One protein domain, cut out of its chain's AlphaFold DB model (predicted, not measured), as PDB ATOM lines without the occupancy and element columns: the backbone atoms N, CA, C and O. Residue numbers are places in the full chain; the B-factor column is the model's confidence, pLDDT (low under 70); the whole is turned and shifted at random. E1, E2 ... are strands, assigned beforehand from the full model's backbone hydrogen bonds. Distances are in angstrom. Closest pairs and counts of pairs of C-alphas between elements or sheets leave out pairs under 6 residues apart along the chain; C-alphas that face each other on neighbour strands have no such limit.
ATOM      1  N   ALA A  42     -48.949 -21.439 -12.543       91.94
ATOM      2  CA  ALA A  42     -49.088 -20.400 -13.555       91.94
ATOM      3  C   ALA A  42     -47.794 -20.307 -14.366       91.94
ATOM      4  O   ALA A  42     -46.722 -20.116 -13.795       91.94
ATOM      5  N   THR A  43     -47.892 -20.439 -15.688       93.62
ATOM      6  CA  THR A  43     -46.750 -20.330 -16.608       93.62
ATOM      7  C   THR A  43     -46.953 -19.145 -17.539       93.62
ATOM      8  O   THR A  43     -47.985 -19.066 -18.197       93.62
ATOM      9  N   GLU A  44     -45.986 -18.232 -17.614       93.25
ATOM     10  CA  GLU A  44     -46.007 -17.143 -18.596       93.25
ATOM     11  C   GLU A  44     -45.825 -17.723 -20.005       93.25
ATOM     12  O   GLU A  44     -44.814 -18.361 -20.303       93.25
ATOM     13  N   THR A  45     -46.819 -17.534 -20.870       94.75
ATOM     14  CA  THR A  45     -46.786 -17.987 -22.269       94.75
ATOM     15  C   THR A  45     -46.504 -16.846 -23.236       94.75
ATOM     16  O   THR A  45     -46.087 -17.087 -24.369       94.75
ATOM     17  N   SER A  46     -46.712 -15.603 -22.798       94.06
ATOM     18  CA  SER A  46     -46.368 -14.406 -23.556       94.06
ATOM     19  C   SER A  46     -46.026 -13.260 -22.617       94.06
ATOM     20  O   SER A  46     -46.744 -13.022 -21.648       94.06
ATOM     21  N   GLN A  47     -44.950 -12.544 -22.934       93.56
ATOM     22  CA  GLN A  47     -44.524 -11.362 -22.192       93.56
ATOM     23  C   GLN A  47     -45.247 -10.120 -22.707       93.56
ATOM     24  O   GLN A  47     -45.399  -9.943 -23.920       93.56
ATOM     25  N   LEU A  48     -45.626  -9.220 -21.794       93.69
ATOM     26  CA  LEU A  48     -46.175  -7.922 -22.178       93.69
ATOM     27  C   LEU A  48     -45.141  -7.139 -22.989       93.69
ATOM     28  O   LEU A  48     -44.073  -6.778 -22.497       93.69
ATOM     29  N   ASN A  49     -45.492  -6.841 -24.231       93.12
ATOM     30  CA  ASN A  49     -44.645  -6.135 -25.168       93.12
ATOM     31  C   ASN A  49     -45.474  -5.107 -25.944       93.12
ATOM     32  O   ASN A  49     -46.342  -5.454 -26.746       93.12
ATOM     33  N   PHE A  50     -45.159  -3.827 -25.755       91.88
ATOM     34  CA  PHE A  50     -45.812  -2.717 -26.455       91.88
ATOM     35  C   PHE A  50     -45.331  -2.547 -27.906       91.88
ATOM     36  O   PHE A  50     -45.925  -1.794 -28.685       91.88
ATOM     37  N   GLY A  51     -44.292  -3.282 -28.302       91.62
ATOM     38  CA  GLY A  51     -43.620  -3.166 -29.584       91.62
ATOM     39  C   GLY A  51     -42.780  -1.896 -29.671       91.62
ATOM     40  O   GLY A  51     -42.355  -1.326 -28.668       91.62
ATOM     41  N   ARG A  52     -42.519  -1.451 -30.900       90.94
ATOM     42  CA  ARG A  52     -41.726  -0.246 -31.155       90.94
ATOM     43  C   ARG A  52     -42.638   0.956 -31.362       90.94
ATOM     44  O   ARG A  52     -43.618   0.877 -32.101       90.94
ATOM     45  N   PHE A  53     -42.270   2.091 -30.793       90.44
ATOM     46  CA  PHE A  53     -42.997   3.345 -30.945       90.44
ATOM     47  C   PHE A  53     -42.050   4.537 -30.814       90.44
ATOM     48  O   PHE A  53     -40.948   4.403 -30.277       90.44
ATOM     49  N   SER A  54     -42.494   5.695 -31.295       88.00
ATOM     50  CA  SER A  54     -41.787   6.963 -31.147       88.00
ATOM     51  C   SER A  54     -42.675   7.951 -30.392       88.00
ATOM     52  O   SER A  54     -43.728   8.323 -30.916       88.00
ATOM     53  N   PRO A  55     -42.300   8.374 -29.172       78.56
ATOM     54  CA  PRO A  55     -42.907   9.543 -28.563       78.56
ATOM     55  C   PRO A  55     -42.369  10.767 -29.314       78.56
ATOM     56  O   PRO A  55     -41.195  11.111 -29.161       78.56
ATOM     57  N   GLU A  56     -43.181  11.371 -30.184       79.00
ATOM     58  CA  GLU A  56     -42.844  12.662 -30.801       79.00
ATOM     59  C   GLU A  56     -42.879  13.782 -29.736       79.00
ATOM     60  O   GLU A  56     -42.876  13.508 -28.535       79.00
ATOM     61  N   GLU A  57     -42.881  15.052 -30.141       76.25
ATOM     62  CA  GLU A  57     -42.576  16.198 -29.266       76.25
ATOM     63  C   GLU A  57     -43.408  16.288 -27.973       76.25
ATOM     64  O   GLU A  57     -42.875  16.690 -26.940       76.25
ATOM     65  N   GLN A  58     -44.687  15.894 -27.996       78.75
ATOM     66  CA  GLN A  58     -45.589  15.992 -26.837       78.75
ATOM     67  C   GLN A  58     -45.800  14.657 -26.103       78.75
ATOM     68  O   GLN A  58     -46.476  14.614 -25.074       78.75
ATOM     69  N   GLY A  59     -45.212  13.563 -26.600       81.62
ATOM     70  CA  GLY A  59     -45.445  12.216 -26.083       81.62
ATOM     71  C   GLY A  59     -46.862  11.693 -26.352       81.62
ATOM     72  O   GLY A  59     -47.547  12.098 -27.289       81.62
ATOM     73  N   GLY A  60     -47.295  10.722 -25.550       88.19
ATOM     74  CA  GLY A  60     -48.608  10.105 -25.695       88.19
ATOM     75  C   GLY A  60     -48.749   8.836 -24.870       88.19
ATOM     76  O   GLY A  60     -47.881   8.512 -24.057       88.19
ATOM     77  N   GLN A  61     -49.850   8.123 -25.084       91.19
ATOM     78  CA  GLN A  61     -50.158   6.888 -24.363       91.19
ATOM     79  C   GLN A  61     -50.299   5.731 -25.342       91.19
ATOM     80  O   GLN A  61     -50.752   5.912 -26.473       91.19
ATOM     81  N   ILE A  62     -49.932   4.534 -24.890       92.81
ATOM     82  CA  ILE A  62     -50.205   3.283 -25.595       92.81
ATOM     83  C   ILE A  62     -51.158   2.484 -24.727       92.81
ATOM     84  O   ILE A  62     -50.831   2.156 -23.589       92.81
ATOM     85  N   TYR A  63     -52.306   2.141 -25.291       93.19
ATOM     86  CA  TYR A  63     -53.227   1.187 -24.701       93.19
ATOM     87  C   TYR A  63     -52.991  -0.195 -25.317       93.19
ATOM     88  O   TYR A  63     -52.869  -0.323 -26.540       93.19
ATOM     89  N   MET A  64     -52.918  -1.217 -24.465       94.31
ATOM     90  CA  MET A  64     -52.789  -2.625 -24.841       94.31
ATOM     91  C   MET A  64     -53.866  -3.419 -24.108       94.31
ATOM     92  O   MET A  64     -53.803  -3.547 -22.887       94.31
ATOM     93  N   SER A  65     -54.827  -3.978 -24.842       93.38
ATOM     94  CA  SER A  65     -55.853  -4.828 -24.245       93.38
ATOM     95  C   SER A  65     -55.339  -6.260 -24.037       93.38
ATOM     96  O   SER A  65     -54.545  -6.752 -24.848       93.38
ATOM     97  N   PRO A  66     -55.847  -6.997 -23.030       92.88
ATOM     98  CA  PRO A  66     -55.541  -8.421 -22.862       92.88
ATOM     99  C   PRO A  66     -55.941  -9.297 -24.066       92.88
ATOM    100  O   PRO A  66     -55.458 -10.415 -24.202       92.88
ATOM    101  N   GLN A  67     -56.804  -8.799 -24.961       90.75
ATOM    102  CA  GLN A  67     -57.221  -9.476 -26.199       90.75
ATOM    103  C   GLN A  67     -56.275  -9.198 -27.378       90.75
ATOM    104  O   GLN A  67     -56.521  -9.672 -28.484       90.75
ATOM    105  N   GLY A  68     -55.210  -8.423 -27.162       90.38
ATOM    106  CA  GLY A  68     -54.208  -8.113 -28.180       90.38
ATOM    107  C   GLY A  68     -54.548  -6.920 -29.070       90.38
ATOM    108  O   GLY A  68     -53.967  -6.780 -30.145       90.38
ATOM    109  N   VAL A  69     -55.460  -6.042 -28.644       91.50
ATOM    110  CA  VAL A  69     -55.710  -4.773 -29.341       91.50
ATOM    111  C   VAL A  69     -54.745  -3.717 -28.819       91.50
ATOM    112  O   VAL A  69     -54.652  -3.495 -27.616       91.50
ATOM    113  N   ARG A  70     -54.048  -3.035 -29.731       93.12
ATOM    114  CA  ARG A  70     -53.101  -1.963 -29.409       93.12
ATOM    115  C   ARG A  70     -53.517  -0.660 -30.083       93.12
ATOM    116  O   ARG A  70     -53.743  -0.651 -31.292       93.12
ATOM    117  N   HIS A  71     -53.549   0.435 -29.330       91.25
ATOM    118  CA  HIS A  71     -53.863   1.775 -29.836       91.25
ATOM    119  C   HIS A  71     -52.953   2.834 -29.197       91.25
ATOM    120  O   HIS A  71     -52.503   2.656 -28.067       91.25
ATOM    121  N   ALA A  72     -52.692   3.936 -29.903       91.12
ATOM    122  CA  ALA A  72     -51.918   5.067 -29.395       91.12
ATOM    123  C   ALA A  72     -52.701   6.379 -29.459       91.12
ATOM    124  O   ALA A  72     -53.444   6.614 -30.407       91.12
ATOM    125  N   THR A  73     -52.522   7.237 -28.461       89.31
ATOM    126  CA  THR A  73     -53.122   8.579 -28.405       89.31
ATOM    127  C   THR A  73     -52.041   9.653 -28.285       89.31
ATOM    128  O   THR A  73     -50.902   9.367 -27.905       89.31
ATOM    129  N   GLY A  74     -52.396  10.904 -28.591       87.00
ATOM    130  CA  GLY A  74     -51.461  12.032 -28.581       87.00
ATOM    131  C   GLY A  74     -50.582  12.064 -29.830       87.00
ATOM    132  O   GLY A  74     -51.032  11.696 -30.912       87.00
ATOM    133  N   THR A  75     -49.328  12.489 -29.678       86.56
ATOM    134  CA  THR A  75     -48.335  12.535 -30.766       86.56
ATOM    135  C   THR A  75     -47.450  11.283 -30.773       86.56
ATOM    136  O   THR A  75     -46.313  11.308 -31.228       86.56
ATOM    137  N   LEU A  76     -47.912  10.174 -30.189       88.94
ATOM    138  CA  LEU A  76     -47.158   8.928 -30.162       88.94
ATOM    139  C   LEU A  76     -47.423   8.132 -31.441       88.94
ATOM    140  O   LEU A  76     -48.545   7.699 -31.698       88.94
ATOM    141  N   ALA A  77     -46.368   7.882 -32.212       88.69
ATOM    142  CA  ALA A  77     -46.445   7.077 -33.421       88.69
ATOM    143  C   ALA A  77     -46.126   5.608 -33.109       88.69
ATOM    144  O   ALA A  77     -45.016   5.267 -32.683       88.69
ATOM    145  N   LEU A  78     -47.089   4.715 -33.352       89.81
ATOM    146  CA  LEU A  78     -46.821   3.278 -33.353       89.81
ATOM    147  C   LEU A  78     -46.007   2.932 -34.594       89.81
ATOM    148  O   LEU A  78     -46.424   3.184 -35.721       89.81
ATOM    149  N   SER A  79     -44.863   2.297 -34.383       84.06
ATOM    150  CA  SER A  79     -44.092   1.711 -35.473       84.06
ATOM    151  C   SER A  79     -44.321   0.197 -35.505       84.06
ATOM    152  O   SER A  79     -44.768  -0.415 -34.529       84.06
ATOM    153  N   GLY A  80     -44.051  -0.435 -36.646       80.31
ATOM    154  CA  GLY A  80     -44.159  -1.889 -36.761       80.31
ATOM    155  C   GLY A  80     -43.233  -2.628 -35.785       80.31
ATOM    156  O   GLY A  80     -42.323  -2.052 -35.190       80.31
ATOM    157  N   GLY A  81     -43.405  -3.938 -35.671       86.12
ATOM    158  CA  GLY A  81     -42.666  -4.790 -34.738       86.12
ATOM    159  C   GLY A  81     -43.629  -5.654 -33.936       86.12
ATOM    160  O   GLY A  81     -44.796  -5.293 -33.788       86.12
ATOM    161  N   ALA A  82     -43.144  -6.796 -33.450       91.19
ATOM    162  CA  ALA A  82     -43.953  -7.688 -32.634       91.19
ATOM    163  C   ALA A  82     -44.392  -6.970 -31.350       91.19
ATOM    164  O   ALA A  82     -43.583  -6.325 -30.682       91.19
ATOM    165  N   PHE A  83     -45.676  -7.086 -31.039       93.94
ATOM    166  CA  PHE A  83     -46.295  -6.643 -29.799       93.94
ATOM    167  C   PHE A  83     -47.206  -7.766 -29.314       93.94
ATOM    168  O   PHE A  83     -47.721  -8.535 -30.128       93.94
ATOM    169  N   ALA A  84     -47.380  -7.874 -28.006       95.31
ATOM    170  CA  ALA A  84     -48.211  -8.901 -27.402       95.31
ATOM    171  C   ALA A  84     -48.691  -8.443 -26.018       95.31
ATOM    172  O   ALA A  84     -47.934  -7.777 -25.305       95.31
ATOM    173  N   PRO A  85     -49.924  -8.786 -25.616       95.00
ATOM    174  CA  PRO A  85     -50.316  -8.698 -24.217       95.00
ATOM    175  C   PRO A  85     -49.577  -9.765 -23.394       95.00
ATOM    176  O   PRO A  85     -49.140 -10.781 -23.934       95.00
ATOM    177  N   ALA A  86     -49.480  -9.566 -22.078       94.69
ATOM    178  CA  ALA A  86     -49.053 -10.650 -21.197       94.69
ATOM    179  C   ALA A  86     -50.107 -11.762 -21.171       94.69
ATOM    180  O   ALA A  86     -51.305 -11.485 -21.059       94.69
ATOM    181  N   ALA A  87     -49.656 -13.013 -21.223       94.31
ATOM    182  CA  ALA A  87     -50.517 -14.184 -21.143       94.31
ATOM    183  C   ALA A  87     -49.916 -15.232 -20.206       94.31
ATOM    184  O   ALA A  87     -48.712 -15.494 -20.221       94.31
ATOM    185  N   PHE A  88     -50.786 -15.851 -19.410       94.00
ATOM    186  CA  PHE A  88     -50.426 -16.896 -18.462       94.00
ATOM    187  C   PHE A  88     -51.328 -18.108 -18.670       94.00
ATOM    188  O   PHE A  88     -52.543 -17.972 -18.819       94.00
ATOM    189  N   TYR A  89     -50.734 -19.295 -18.658       92.56
ATOM    190  CA  TYR A  89     -51.451 -20.560 -18.662       92.56
ATOM    191  C   TYR A  89     -51.532 -21.106 -17.238       92.56
ATOM    192  O   TYR A  89     -50.501 -21.308 -16.589       92.56
ATOM    193  N   ILE A  90     -52.757 -21.311 -16.755       91.19
ATOM    194  CA  ILE A  90     -53.040 -21.813 -15.409       91.19
ATOM    195  C   ILE A  90     -53.405 -23.294 -15.500       91.19
ATOM    196  O   ILE A  90     -54.283 -23.667 -16.276       91.19
ATOM    197  N   THR A  91     -52.763 -24.131 -14.686       90.75
ATOM    198  CA  THR A  91     -53.136 -25.545 -14.519       90.75
ATOM    199  C   THR A  91     -53.345 -25.863 -13.047       90.75
ATOM    200  O   THR A  91     -52.765 -25.206 -12.187       90.75
ATOM    201  N   GLY A  92     -54.183 -26.849 -12.744       90.19
ATOM    202  CA  GLY A  92     -54.479 -27.263 -11.375       90.19
ATOM    203  C   GLY A  92     -55.571 -28.327 -11.333       90.19
ATOM    204  O   GLY A  92     -56.013 -28.817 -12.371       90.19
ATOM    205  N   ALA A  93     -55.996 -28.692 -10.125       89.31
ATOM    206  CA  ALA A  93     -57.138 -29.581  -9.924       89.31
ATOM    207  C   ALA A  93     -58.451 -28.976 -10.468       89.31
ATOM    208  O   ALA A  93     -58.618 -27.759 -10.439       89.31
ATOM    209  N   SER A  94     -59.399 -29.824 -10.899       78.38
ATOM    210  CA  SER A  94     -60.694 -29.431 -11.510       78.38
ATOM    211  C   SER A  94     -61.550 -28.488 -10.653       78.38
ATOM    212  O   SER A  94     -62.396 -27.789 -11.182       78.38
ATOM    213  N   GLU A  95     -61.328 -28.431  -9.341       80.75
ATOM    214  CA  GLU A  95     -62.097 -27.577  -8.421       80.75
ATOM    215  C   GLU A  95     -61.226 -26.505  -7.752       80.75
ATOM    216  O   GLU A  95     -61.647 -25.820  -6.815       80.75
ATOM    217  N   ALA A  96     -59.983 -26.351  -8.217       83.56
ATOM    218  CA  ALA A  96     -59.109 -25.305  -7.724       83.56
ATOM    219  C   ALA A  96     -59.683 -23.937  -8.115       83.56
ATOM    220  O   ALA A  96     -60.009 -23.667  -9.274       83.56
ATOM    221  N   SER A  97     -59.795 -23.062  -7.121       85.62
ATOM    222  CA  SER A  97     -60.157 -21.662  -7.315       85.62
ATOM    223  C   SER A  97     -58.909 -20.801  -7.220       85.62
ATOM    224  O   SER A  97     -58.039 -21.053  -6.383       85.62
ATOM    225  N   PHE A  98     -58.832 -19.764  -8.044       86.31
ATOM    226  CA  PHE A  98     -57.757 -18.782  -7.976       86.31
ATOM    227  C   PHE A  98     -58.301 -17.363  -8.108       86.31
ATOM    228  O   PHE A  98     -59.411 -17.133  -8.591       86.31
ATOM    229  N   SER A  99     -57.507 -16.399  -7.652       86.94
ATOM    230  CA  SER A  99     -57.770 -14.975  -7.823       86.94
ATOM    231  C   SER A  99     -56.603 -14.314  -8.544       86.94
ATOM    232  O   SER A  99     -55.451 -14.733  -8.426       86.94
ATOM    233  N   ILE A 100     -56.912 -13.266  -9.307       89.50
ATOM    234  CA  ILE A 100     -55.919 -12.474 -10.032       89.50
ATOM    235  C   ILE A 100     -55.717 -11.153  -9.292       89.50
ATOM    236  O   ILE A 100     -56.654 -10.371  -9.119       89.50
ATOM    237  N   THR A 101     -54.473 -10.887  -8.893       90.12
ATOM    238  CA  THR A 101     -54.059  -9.597  -8.333       90.12
ATOM    239  C   THR A 101     -53.098  -8.927  -9.305       90.12
ATOM    240  O   THR A 101     -51.989  -9.408  -9.502       90.12
ATOM    241  N   LEU A 102     -53.512  -7.812  -9.909       89.88
ATOM    242  CA  LEU A 102     -52.630  -6.961 -10.719       89.88
ATOM    243  C   LEU A 102     -51.993  -5.870  -9.842       89.88
ATOM    244  O   LEU A 102     -52.545  -5.557  -8.773       89.88
ATOM    245  N   PRO A 103     -50.883  -5.257 -10.290       90.31
ATOM    246  CA  PRO A 103     -50.195  -4.216  -9.538       90.31
ATOM    247  C   PRO A 103     -51.128  -3.064  -9.148       90.31
ATOM    248  O   PRO A 103     -52.015  -2.675  -9.910       90.31
ATOM    249  N   SER A 104     -50.939  -2.533  -7.940       87.19
ATOM    250  CA  SER A 104     -51.644  -1.342  -7.448       87.19
ATOM    251  C   SER A 104     -50.910  -0.045  -7.793       87.19
ATOM    252  O   SER A 104     -51.518   1.021  -7.799       87.19
ATOM    253  N   THR A 105     -49.614  -0.130  -8.092       89.75
ATOM    254  CA  THR A 105     -48.758   1.001  -8.456       89.75
ATOM    255  C   THR A 105     -48.285   0.885  -9.905       89.75
ATOM    256  O   THR A 105     -48.094  -0.237 -10.391       89.75
ATOM    257  N   PRO A 106     -48.032   2.011 -10.595       90.88
ATOM    258  CA  PRO A 106     -47.424   1.983 -11.917       90.88
ATOM    259  C   PRO A 106     -46.039   1.326 -11.910       90.88
ATOM    260  O   PRO A 106     -45.275   1.486 -10.955       90.88
ATOM    261  N   ALA A 107     -45.700   0.625 -12.991       90.69
ATOM    262  CA  ALA A 107     -44.340   0.154 -13.246       90.69
ATOM    263  C   ALA A 107     -43.585   1.162 -14.124       90.69
ATOM    264  O   ALA A 107     -44.178   1.813 -14.983       90.69
ATOM    265  N   VAL A 108     -42.271   1.273 -13.927       92.75
ATOM    266  CA  VAL A 108     -41.402   2.143 -14.731       92.75
ATOM    267  C   VAL A 108     -40.556   1.276 -15.654       92.75
ATOM    268  O   VAL A 108     -39.733   0.489 -15.192       92.75
ATOM    269  N   LEU A 109     -40.733   1.442 -16.961       89.62
ATOM    270  CA  LEU A 109     -39.831   0.889 -17.964       89.62
ATOM    271  C   LEU A 109     -38.767   1.929 -18.292       89.62
ATOM    272  O   LEU A 109     -39.090   3.093 -18.523       89.62
ATOM    273  N   ILE A 110     -37.505   1.509 -18.331       88.62
ATOM    274  CA  ILE A 110     -36.372   2.374 -18.666       88.62
ATOM    275  C   ILE A 110     -35.739   1.842 -19.942       88.62
ATOM    276  O   ILE A 110     -35.349   0.676 -20.028       88.62
ATOM    277  N   ASN A 111     -35.625   2.702 -20.946       85.19
ATOM    278  CA  ASN A 111     -34.883   2.378 -22.145       85.19
ATOM    279  C   ASN A 111     -33.386   2.338 -21.816       85.19
ATOM    280  O   ASN A 111     -32.781   3.369 -21.527       85.19
ATOM    281  N   VAL A 112     -32.786   1.152 -21.906       85.56
ATOM    282  CA  VAL A 112     -31.383   0.911 -21.530       85.56
ATOM    283  C   VAL A 112     -30.366   1.743 -22.320       85.56
ATOM    284  O   VAL A 112     -29.264   1.964 -21.834       85.56
ATOM    285  N   ALA A 113     -30.720   2.215 -23.520       87.56
ATOM    286  CA  ALA A 113     -29.817   2.973 -24.385       87.56
ATOM    287  C   ALA A 113     -29.949   4.498 -24.229       87.56
ATOM    288  O   ALA A 113     -28.987   5.219 -24.472       87.56
ATOM    289  N   SER A 114     -31.131   5.002 -23.864       84.56
ATOM    290  CA  SER A 114     -31.438   6.445 -23.866       84.56
ATOM    291  C   SER A 114     -31.890   7.003 -22.519       84.56
ATOM    292  O   SER A 114     -32.170   8.197 -22.429       84.56
ATOM    293  N   SER A 115     -32.021   6.162 -21.488       84.19
ATOM    294  CA  SER A 115     -32.559   6.510 -20.161       84.19
ATOM    295  C   SER A 115     -33.967   7.123 -20.176       84.19
ATOM    296  O   SER A 115     -34.451   7.588 -19.145       84.19
ATOM    297  N   LYS A 116     -34.656   7.109 -21.326       84.12
ATOM    298  CA  LYS A 116     -36.062   7.508 -21.432       84.12
ATOM    299  C   LYS A 116     -36.928   6.521 -20.665       84.12
ATOM    300  O   LYS A 116     -36.684   5.314 -20.713       84.12
ATOM    301  N   THR A 117     -37.955   7.031 -20.001       87.69
ATOM    302  CA  THR A 117     -38.853   6.225 -19.179       87.69
ATOM    303  C   THR A 117     -40.253   6.147 -19.774       87.69
ATOM    304  O   THR A 117     -40.703   7.048 -20.480       87.69
ATOM    305  N   MET A 118     -40.942   5.046 -19.492       89.19
ATOM    306  CA  MET A 118     -42.360   4.846 -19.772       89.19
ATOM    307  C   MET A 118     -43.028   4.355 -18.491       89.19
ATOM    308  O   MET A 118     -42.532   3.431 -17.847       89.19
ATOM    309  N   LEU A 119     -44.153   4.971 -18.132       92.81
ATOM    310  CA  LEU A 119     -44.998   4.497 -17.042       92.81
ATOM    311  C   LEU A 119     -46.032   3.520 -17.592       92.81
ATOM    312  O   LEU A 119     -46.694   3.810 -18.585       92.81
ATOM    313  N   VAL A 120     -46.163   2.373 -16.934       93.81
ATOM    314  CA  VAL A 120     -47.200   1.380 -17.211       93.81
ATOM    315  C   VAL A 120     -48.169   1.378 -16.038       93.81
ATOM    316  O   VAL A 120     -47.792   1.025 -14.918       93.81
ATOM    317  N   SER A 121     -49.397   1.810 -16.292       92.25
ATOM    318  CA  SER A 121     -50.486   1.931 -15.321       92.25
ATOM    319  C   SER A 121     -51.751   1.255 -15.848       92.25
ATOM    320  O   SER A 121     -51.712   0.601 -16.887       92.25
ATOM    321  N   ASP A 122     -52.854   1.396 -15.105       90.62
ATOM    322  CA  ASP A 122     -54.196   0.997 -15.548       90.62
ATOM    323  C   ASP A 122     -54.263  -0.472 -15.983       90.62
ATOM    324  O   ASP A 122     -54.748  -0.832 -17.051       90.62
ATOM    325  N   TRP A 123     -53.713  -1.337 -15.127       90.38
ATOM    326  CA  TRP A 123     -53.619  -2.768 -15.373       90.38
ATOM    327  C   TRP A 123     -55.003  -3.412 -15.475       90.38
ATOM    328  O   TRP A 123     -55.782  -3.400 -14.517       90.38
ATOM    329  N   GLU A 124     -55.246  -4.072 -16.602       91.19
ATOM    330  CA  GLU A 124     -56.458  -4.836 -16.888       91.19
ATOM    331  C   GLU A 124     -56.121  -6.313 -17.129       91.19
ATOM    332  O   GLU A 124     -55.035  -6.657 -17.597       91.19
ATOM    333  N   SER A 125     -57.060  -7.207 -16.818       91.75
ATOM    334  CA  SER A 125     -56.934  -8.638 -17.090       91.75
ATOM    335  C   SER A 125     -58.250  -9.216 -17.579       91.75
ATOM    336  O   SER A 125     -59.328  -8.762 -17.193       91.75
ATOM    337  N   VAL A 126     -58.153 -10.262 -18.396       90.12
ATOM    338  CA  VAL A 126     -59.278 -11.143 -18.697       90.12
ATOM    339  C   VAL A 126     -58.844 -12.577 -18.396       90.12
ATOM    340  O   VAL A 126     -57.862 -13.029 -18.982       90.12
ATOM    341  N   PRO A 127     -59.533 -13.290 -17.486       88.62
ATOM    342  CA  PRO A 127     -60.711 -12.862 -16.719       88.62
ATOM    343  C   PRO A 127     -60.433 -11.674 -15.763       88.62
ATOM    344  O   PRO A 127     -59.277 -11.431 -15.395       88.62
ATOM    345  N   PRO A 128     -61.469 -10.886 -15.405       81.06
ATOM    346  CA  PRO A 128     -61.324  -9.746 -14.499       81.06
ATOM    347  C   PRO A 128     -60.947 -10.207 -13.084       81.06
ATOM    348  O   PRO A 128     -60.991 -11.400 -12.783       81.06
ATOM    349  N   ARG A 129     -60.599  -9.259 -12.202       73.88
ATOM    350  CA  ARG A 129     -60.261  -9.501 -10.785       73.88
ATOM    351  C   ARG A 129     -61.463 -10.041  -9.994       73.88
ATOM    352  O   ARG A 129     -62.106  -9.324  -9.235       73.88
ATOM    353  N   VAL A 130     -61.776 -11.310 -10.201       65.06
ATOM    354  CA  VAL A 130     -62.827 -12.080  -9.536       65.06
ATOM    355  C   VAL A 130     -62.261 -13.477  -9.273       65.06
ATOM    356  O   VAL A 130     -61.260 -13.869  -9.875       65.06
ATOM    357  N   LEU A 131     -62.856 -14.223  -8.340       55.19
ATOM    358  CA  LEU A 131     -62.559 -15.645  -8.185       55.19
ATOM    359  C   LEU A 131     -62.937 -16.384  -9.473       55.19
ATOM    360  O   LEU A 131     -64.082 -16.312  -9.920       55.19
ATOM    361  N   VAL A 132     -61.971 -17.083 -10.060       57.03
ATOM    362  CA  VAL A 132     -62.157 -17.899 -11.262       57.03
ATOM    363  C   VAL A 132     -61.930 -19.353 -10.869       57.03
ATOM    364  O   VAL A 132     -60.904 -19.692 -10.276       57.03
ATOM    365  N   GLN A 133     -62.904 -20.208 -11.169       46.66
ATOM    366  CA  GLN A 133     -62.764 -21.654 -11.027       46.66
ATOM    367  C   GLN A 133     -62.133 -22.232 -12.294       46.66
ATOM    368  O   GLN A 133     -62.451 -21.803 -13.409       46.66
ATOM    369  N   VAL A 134     -61.238 -23.207 -12.135       50.44
ATOM    370  CA  VAL A 134     -60.706 -23.988 -13.259       50.44
ATOM    371  C   VAL A 134     -61.807 -24.932 -13.741       50.44
ATOM    372  O   VAL A 134     -61.851 -26.085 -13.347       50.44
TER     373      VAL A 134
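This is residues 42 to 134 of the 142 residues of an uncharacterized protein of Aquipluma nitroreducens (UniProt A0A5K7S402). This is a loose, long, narrow model of three separate two-stranded pairs: a hairpin of E2 and E3, folded back on itself, lies toward one end of the length with the hairpin of E5 and E6 near it, and the pair of E1 and E4 lies toward the other. Long stretches without named strands run between and beyond these pairs, and residues 111 to 116 stick out. The printed part has 93 residues, with strands E1 to E6 in that order and no named helix; the class is all strand, with 39 residues in named elements, under half. Each sheet is antiparallel, the radius of gyration of the C-alphas is 15.8 A, and the spans are 52 by 26 by 24 A.

Begin with the hairpin of E2, residues 53 to 64, and E3, residues 70 to 78, where N 63 and O 71 are 2.8 A apart, within hydrogen-bond range. E2 bends by 158 degrees at residue 61, and E3 by 149 degrees at residue 75. E2 is near E6, residues 117 to 120, with 7 pairs of C-alphas within 10 A. E6 forms a hairpin with E5, residues 107 to 110; there N 109 and O 118 are 2.8 A apart. Look next at E1, residues 42 to 46, antiparallel to E4, residues 87 to 91, with N 43 and O 89 2.9 A apart. E2 and E4 are apart.

Find C-alpha 53 at (-42.997, 3.345, -30.945); E2 ends 13.0 A from there at C-alpha 64. E4 spans 13.4 A and E1 12.0 A, from C-alpha 42 at (-49.088, -20.400, -13.555). E3 measures 9.1 A and E5 9.9 A; E6, 9.8 A, ends at C-alpha 120, (-47.200, 1.380, -17.211).

The farthest C-alphas, Glu 57 and Glu 95, are 52.3 A apart; the outline is only just a rod. The link from E4 to E5 is long, and residues 97 to 98 pair antiparallel with residues 132 to 133. The printed part has no cut; pLDDT is under 70 at residues 130 to 134.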